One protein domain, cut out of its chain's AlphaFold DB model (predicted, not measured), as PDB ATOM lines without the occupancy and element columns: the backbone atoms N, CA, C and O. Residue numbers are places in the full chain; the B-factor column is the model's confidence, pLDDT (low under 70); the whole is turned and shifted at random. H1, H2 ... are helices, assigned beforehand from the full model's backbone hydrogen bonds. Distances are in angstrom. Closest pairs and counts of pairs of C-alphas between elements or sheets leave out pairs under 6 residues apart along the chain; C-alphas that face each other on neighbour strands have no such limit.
ATOM      1  N   VAL A 187      54.232 -23.542 -50.630       56.28
ATOM      2  CA  VAL A 187      53.134 -23.278 -51.584       56.28
ATOM      3  C   VAL A 187      51.785 -23.817 -51.077       56.28
ATOM      4  O   VAL A 187      50.761 -23.147 -51.222       56.28
ATOM      5  N   ALA A 188      51.790 -24.976 -50.409       56.19
ATOM      6  CA  ALA A 188      50.593 -25.591 -49.827       56.19
ATOM      7  C   ALA A 188      49.963 -24.740 -48.709       56.19
ATOM      8  O   ALA A 188      48.742 -24.629 -48.600       56.19
ATOM      9  N   GLU A 189      50.787 -24.072 -47.900       58.84
ATOM     10  CA  GLU A 189      50.301 -23.226 -46.810       58.84
ATOM     11  C   GLU A 189      49.600 -21.969 -47.347       58.84
ATOM     12  O   GLU A 189      48.562 -21.548 -46.831       58.84
ATOM     13  N   ARG A 190      50.134 -21.396 -48.434       63.94
ATOM     14  CA  ARG A 190      49.589 -20.191 -49.067       63.94
ATOM     15  C   ARG A 190      48.221 -20.436 -49.703       63.94
ATOM     16  O   ARG A 190      47.340 -19.595 -49.545       63.94
ATOM     17  N   TRP A 191      48.054 -21.550 -50.412       59.41
ATOM     18  CA  TRP A 191      46.842 -21.812 -51.193       59.41
ATOM     19  C   TRP A 191      45.754 -22.568 -50.435       59.41
ATOM     20  O   TRP A 191      44.586 -22.408 -50.767       59.41
ATOM     21  N   THR A 192      46.096 -23.361 -49.419       63.31
ATOM     22  CA  THR A 192      45.101 -24.181 -48.711       63.31
ATOM     23  C   THR A 192      44.840 -23.671 -47.299       63.31
ATOM     24  O   THR A 192      43.692 -23.422 -46.942       63.31
ATOM     25  N   LEU A 193      45.887 -23.453 -46.495       68.19
ATOM     26  CA  LEU A 193      45.712 -23.086 -45.084       68.19
ATOM     27  C   LEU A 193      45.246 -21.639 -44.903       68.19
ATOM     28  O   LEU A 193      44.288 -21.394 -44.173       68.19
ATOM     29  N   ARG A 194      45.896 -20.671 -45.558       73.00
ATOM     30  CA  ARG A 194      45.559 -19.245 -45.394       73.00
ATOM     31  C   ARG A 194      44.108 -18.896 -45.751       73.00
ATOM     32  O   ARG A 194      43.471 -18.241 -44.923       73.00
ATOM     33  N   PRO A 195      43.546 -19.309 -46.908       76.50
ATOM     34  CA  PRO A 195      42.149 -19.005 -47.208       76.50
ATOM     35  C   PRO A 195      41.183 -19.746 -46.278       76.50
ATOM     36  O   PRO A 195      40.165 -19.174 -45.901       76.50
ATOM     37  N   LEU A 196      41.515 -20.966 -45.840       78.31
ATOM     38  CA  LEU A 196      40.688 -21.723 -44.900       78.31
ATOM     39  C   LEU A 196      40.622 -21.048 -43.523       78.31
ATOM     40  O   LEU A 196      39.540 -20.898 -42.964       78.31
ATOM     41  N   VAL A 197      41.759 -20.581 -42.998       81.56
ATOM     42  CA  VAL A 197      41.815 -19.838 -41.727       81.56
ATOM     43  C   VAL A 197      41.097 -18.493 -41.851       81.56
ATOM     44  O   VAL A 197      40.354 -18.106 -40.949       81.56
ATOM     45  N   ALA A 198      41.259 -17.789 -42.974       84.19
ATOM     46  CA  ALA A 198      40.535 -16.548 -43.230       84.19
ATOM     47  C   ALA A 198      39.014 -16.775 -43.300       84.19
ATOM     48  O   ALA A 198      38.260 -16.022 -42.685       84.19
ATOM     49  N   ALA A 199      38.562 -17.837 -43.973       82.81
ATOM     50  CA  ALA A 199      37.154 -18.222 -44.039       82.81
ATOM     51  C   ALA A 199      36.604 -18.632 -42.663       82.81
ATOM     52  O   ALA A 199      35.517 -18.198 -42.287       82.81
ATOM     53  N   ALA A 200      37.367 -19.398 -41.877       84.19
ATOM     54  CA  ALA A 200      36.993 -19.789 -40.520       84.19
ATOM     55  C   ALA A 200      36.862 -18.572 -39.590       84.19
ATOM     56  O   ALA A 200      35.894 -18.467 -38.834       84.19
ATOM     57  N   ASN A 201      37.785 -17.613 -39.683       85.50
ATOM     58  CA  ASN A 201      37.712 -16.361 -38.933       85.50
ATOM     59  C   ASN A 201      36.552 -15.478 -39.406       85.50
ATOM     60  O   ASN A 201      35.851 -14.895 -38.579       85.50
ATOM     61  N   ALA A 202      36.293 -15.411 -40.714       83.12
ATOM     62  CA  ALA A 202      35.152 -14.688 -41.266       83.12
ATOM     63  C   ALA A 202      33.825 -15.286 -40.775       83.12
ATOM     64  O   ALA A 202      32.986 -14.545 -40.257       83.12
ATOM     65  N   ALA A 203      33.673 -16.612 -40.834       81.25
ATOM     66  CA  ALA A 203      32.514 -17.332 -40.313       81.25
ATOM     67  C   ALA A 203      32.343 -17.100 -38.806       81.25
ATOM     68  O   ALA A 203      31.272 -16.694 -38.360       81.25
ATOM     69  N   SER A 204      33.421 -17.242 -38.030       77.44
ATOM     70  CA  SER A 204      33.412 -17.002 -36.582       77.44
ATOM     71  C   SER A 204      33.021 -15.561 -36.246       77.44
ATOM     72  O   SER A 204      32.210 -15.334 -35.352       77.44
ATOM     73  N   SER A 205      33.518 -14.576 -37.001       78.19
ATOM     74  CA  SER A 205      33.135 -13.166 -36.840       78.19
ATOM     75  C   SER A 205      31.674 -12.894 -37.224       78.19
ATOM     76  O   SER A 205      31.058 -11.973 -36.688       78.19
ATOM     77  N   GLY A 206      31.116 -13.666 -38.161       77.50
ATOM     78  CA  GLY A 206      29.710 -13.607 -38.556       77.50
ATOM     79  C   GLY A 206      28.803 -14.169 -37.463       77.50
ATOM     80  O   GLY A 206      27.885 -13.483 -37.020       77.50
ATOM     81  N   LEU A 207      29.128 -15.359 -36.948       73.88
ATOM     82  CA  LEU A 207      28.425 -15.979 -35.819       73.88
ATOM     83  C   LEU A 207      28.513 -15.110 -34.556       73.88
ATOM     84  O   LEU A 207      27.510 -14.889 -33.879       73.88
ATOM     85  N   ALA A 208      29.689 -14.549 -34.265       72.00
ATOM     86  CA  ALA A 208      29.882 -13.650 -33.131       72.00
ATOM     87  C   ALA A 208      29.047 -12.362 -33.253       72.00
ATOM     88  O   ALA A 208      28.531 -11.871 -32.246       72.00
ATOM     89  N   ARG A 209      28.870 -11.831 -34.473       68.94
ATOM     90  CA  ARG A 209      27.966 -10.700 -34.745       68.94
ATOM     91  C   ARG A 209      26.495 -11.081 -34.590       68.94
ATOM     92  O   ARG A 209      25.725 -10.272 -34.087       68.94
ATOM     93  N   MET A 210      26.111 -12.307 -34.943       65.31
ATOM     94  CA  MET A 210      24.741 -12.804 -34.756       65.31
ATOM     95  C   MET A 210      24.358 -12.924 -33.272       65.31
ATOM     96  O   MET A 210      23.207 -12.692 -32.914       65.31
ATOM     97  N   HIS A 211      25.325 -13.220 -32.397       61.03
ATOM     98  CA  HIS A 211      25.107 -13.347 -30.950       61.03
ATOM     99  C   HIS A 211      25.201 -12.031 -30.159       61.03
ATOM    100  O   HIS A 211      24.763 -11.979 -29.011       61.03
ATOM    101  N   ARG A 212      25.731 -10.942 -30.733       58.16
ATOM    102  CA  ARG A 212      25.806  -9.634 -30.059       58.16
ATOM    103  C   ARG A 212      24.859  -8.635 -30.717       58.16
ATOM    104  O   ARG A 212      25.245  -7.958 -31.663       58.16
ATOM    105  N   GLY A 213      23.649  -8.475 -30.173       59.78
ATOM    106  CA  GLY A 213      22.956  -7.193 -30.355       59.78
ATOM    107  C   GLY A 213      21.460  -7.105 -30.072       59.78
ATOM    108  O   GLY A 213      21.013  -6.019 -29.718       59.78
ATOM    109  N   ARG A 214      20.646  -8.159 -30.233       63.16
ATOM    110  CA  ARG A 214      19.179  -8.007 -30.107       63.16
ATOM    111  C   ARG A 214      18.520  -9.241 -29.496       63.16
ATOM    112  O   ARG A 214      18.471 -10.294 -30.122       63.16
ATOM    113  N   VAL A 215      17.956  -9.082 -28.298       63.72
ATOM    114  CA  VAL A 215      17.163 -10.107 -27.581       63.72
ATOM    115  C   VAL A 215      16.020 -10.654 -28.454       63.72
ATOM    116  O   VAL A 215      15.698 -11.838 -28.400       63.72
ATOM    117  N   THR A 216      15.471  -9.827 -29.346       67.81
ATOM    118  CA  THR A 216      14.458 -10.210 -30.341       67.81
ATOM    119  C   THR A 216      14.928 -11.273 -31.338       67.81
ATOM    120  O   THR A 216      14.102 -12.050 -31.810       67.81
ATOM    121  N   LEU A 217      16.230 -11.367 -31.637       71.31
ATOM    122  CA  LEU A 217      16.767 -12.381 -32.552       71.31
ATOM    123  C   LEU A 217      16.800 -13.772 -31.901       71.31
ATOM    124  O   LEU A 217      16.519 -14.766 -32.563       71.31
ATOM    125  N   TYR A 218      17.051 -13.836 -30.589       72.69
ATOM    126  CA  TYR A 218      16.951 -15.076 -29.816       72.69
ATOM    127  C   TYR A 218      15.506 -15.570 -29.727       72.69
ATOM    128  O   TYR A 218      15.252 -16.749 -29.958       72.69
ATOM    129  N   ALA A 219      14.554 -14.670 -29.456       76.75
ATOM    130  CA  ALA A 219      13.133 -15.014 -29.442       76.75
ATOM    131  C   ALA A 219      12.662 -15.543 -30.809       76.75
ATOM    132  O   ALA A 219      11.985 -16.567 -30.868       76.75
ATOM    133  N   ALA A 220      13.080 -14.900 -31.907       79.00
ATOM    134  CA  ALA A 220      12.791 -15.367 -33.261       79.00
ATOM    135  C   ALA A 220      13.426 -16.738 -33.555       79.00
ATOM    136  O   ALA A 220      12.767 -17.595 -34.138       79.00
ATOM    137  N   PHE A 221      14.669 -16.977 -33.118       80.19
ATOM    138  CA  PHE A 221      15.349 -18.256 -33.328       80.19
ATOM    139  C   PHE A 221      14.662 -19.394 -32.563       80.19
ATOM    140  O   PHE A 221      14.362 -20.430 -33.154       80.19
ATOM    141  N   ILE A 222      14.317 -19.175 -31.288       84.12
ATOM    142  CA  ILE A 222      13.574 -20.144 -30.470       84.12
ATOM    143  C   ILE A 222      12.215 -20.440 -31.111       84.12
ATOM    144  O   ILE A 222      11.911 -21.605 -31.361       84.12
ATOM    145  N   LEU A 223      11.441 -19.409 -31.465       88.38
ATOM    146  CA  LEU A 223      10.149 -19.574 -32.136       88.38
ATOM    147  C   LEU A 223      10.295 -20.365 -33.448       88.38
ATOM    148  O   LEU A 223       9.559 -21.321 -33.670       88.38
ATOM    149  N   SER A 224      11.279 -20.019 -34.286       83.75
ATOM    150  CA  SER A 224      11.528 -20.710 -35.557       83.75
ATOM    151  C   SER A 224      11.925 -22.173 -35.359       83.75
ATOM    152  O   SER A 224      11.447 -23.035 -36.091       83.75
ATOM    153  N   SER A 225      12.726 -22.473 -34.331       86.31
ATOM    154  CA  SER A 225      13.131 -23.839 -33.996       86.31
ATOM    155  C   SER A 225      11.942 -24.686 -33.538       86.31
ATOM    156  O   SER A 225      11.811 -25.832 -33.966       86.31
ATOM    157  N   VAL A 226      11.026 -24.107 -32.751       91.62
ATOM    158  CA  VAL A 226       9.807 -24.783 -32.282       91.62
ATOM    159  C   VAL A 226       8.844 -25.033 -33.441       91.62
ATOM    160  O   VAL A 226       8.322 -26.137 -33.568       91.62
ATOM    161  N   VAL A 227       8.643 -24.047 -34.322       92.62
ATOM    162  CA  VAL A 227       7.796 -24.197 -35.517       92.62
ATOM    163  C   VAL A 227       8.354 -25.267 -36.457       92.62
ATOM    164  O   VAL A 227       7.598 -26.111 -36.931       92.62
ATOM    165  N   LEU A 228       9.669 -25.277 -36.695       92.88
ATOM    166  CA  LEU A 228      10.311 -26.277 -37.547       92.88
ATOM    167  C   LEU A 228      10.187 -27.688 -36.955       92.88
ATOM    168  O   LEU A 228       9.866 -28.623 -37.684       92.88
ATOM    169  N   ALA A 229      10.384 -27.838 -35.642       90.94
ATOM    170  CA  ALA A 229      10.195 -29.109 -34.948       90.94
ATOM    171  C   ALA A 229       8.742 -29.602 -35.040       90.94
ATOM    172  O   ALA A 229       8.517 -30.786 -35.289       90.94
ATOM    173  N   LEU A 230       7.759 -28.701 -34.908       89.19
ATOM    174  CA  LEU A 230       6.343 -29.036 -35.081       89.19
ATOM    175  C   LEU A 230       6.028 -29.486 -36.509       89.19
ATOM    176  O   LEU A 230       5.336 -30.481 -36.689       89.19
ATOM    177  N   LEU A 231       6.538 -28.777 -37.519       92.19
ATOM    178  CA  LEU A 231       6.340 -29.142 -38.924       92.19
ATOM    179  C   LEU A 231       6.959 -30.502 -39.242       92.19
ATOM    180  O   LEU A 231       6.347 -31.299 -39.945       92.19
ATOM    181  N   LEU A 232       8.145 -30.785 -38.702       91.88
ATOM    182  CA  LEU A 232       8.826 -32.059 -38.909       91.88
ATOM    183  C   LEU A 232       8.079 -33.210 -38.224       91.88
ATOM    184  O   LEU A 232       7.907 -34.268 -38.823       91.88
ATOM    185  N   ALA A 233       7.573 -32.989 -37.007       90.50
ATOM    186  CA  ALA A 233       6.738 -33.953 -36.296       90.50
ATOM    187  C   ALA A 233       5.393 -34.192 -37.004       90.50
ATOM    188  O   ALA A 233       4.969 -35.335 -37.147       90.50
ATOM    189  N   ALA A 234       4.745 -33.132 -37.496       89.25
ATOM    190  CA  ALA A 234       3.501 -33.228 -38.255       89.25
ATOM    191  C   ALA A 234       3.702 -33.953 -39.593       89.25
ATOM    192  O   ALA A 234       2.898 -34.809 -39.949       89.25
ATOM    193  N   ALA A 235       4.793 -33.666 -40.309       86.81
ATOM    194  CA  ALA A 235       5.151 -34.379 -41.532       86.81
ATOM    195  C   ALA A 235       5.420 -35.867 -41.264       86.81
ATOM    196  O   ALA A 235       4.973 -36.712 -42.032       86.81
ATOM    197  N   LEU A 236       6.090 -36.194 -40.153       88.19
ATOM    198  CA  LEU A 236       6.335 -37.578 -39.743       88.19
ATOM    199  C   LEU A 236       5.029 -38.317 -39.402       88.19
ATOM    200  O   LEU A 236       4.871 -39.471 -39.782       88.19
ATOM    201  N   MET A 237       4.076 -37.643 -38.748       82.94
ATOM    202  CA  MET A 237       2.726 -38.169 -38.489       82.94
ATOM    203  C   MET A 237       1.872 -38.319 -39.751       82.94
ATOM    204  O   MET A 237       0.954 -39.124 -39.755       82.94
ATOM    205  N   LEU A 238       2.133 -37.552 -40.811       77.69
ATOM    206  CA  LEU A 238       1.397 -37.664 -42.075       77.69
ATOM    207  C   LEU A 238       1.908 -38.818 -42.956       77.69
ATOM    208  O   LEU A 238       1.230 -39.228 -43.894       77.69
TER     209      LEU A 238
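AT A GLANCE: This is residues 187 to 238 of the 240 residues of an uncharacterized protein of Chromatiales bacterium (UniProt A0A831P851). Two long helices, H1 then H2, form the arms of a wide, open, flat V, joined at its corner by a tight link. Nearly the whole of both arms stands free. The printed part has 52 residues, 49 of them in the two helices, with no named strand: all helix. It is extended, with a radius of gyration of the C-alphas of 18.3 A, and spans 54 by 32 by 5 A.

IN THESE COORDINATES: H1, residues 187 to 211, begins at C-alpha 187 (53.134, -23.278, -51.584) and is 36.2 A long. It has a kink of 25 degrees near residue 194. H2, residues 215 to 238, is 34.9 A long and ends at C-alpha 238 (1.397, -37.664, -42.075).

HOW THE PARTS SIT: H1 and H2 are only just apart, their closest C-alphas 8.3 A from each other. In H2 every O i to N i+4 pair is within hydrogen-bond range; in H1, 19 of 21 are.

THE WHOLE: The farthest C-alphas, Val 187 and Leu 238, are 54.5 A apart. The printed part has no cut. Mean pLDDT of the printed part is 77.0; residues 187 to 193 and 209 to 216 are under 70.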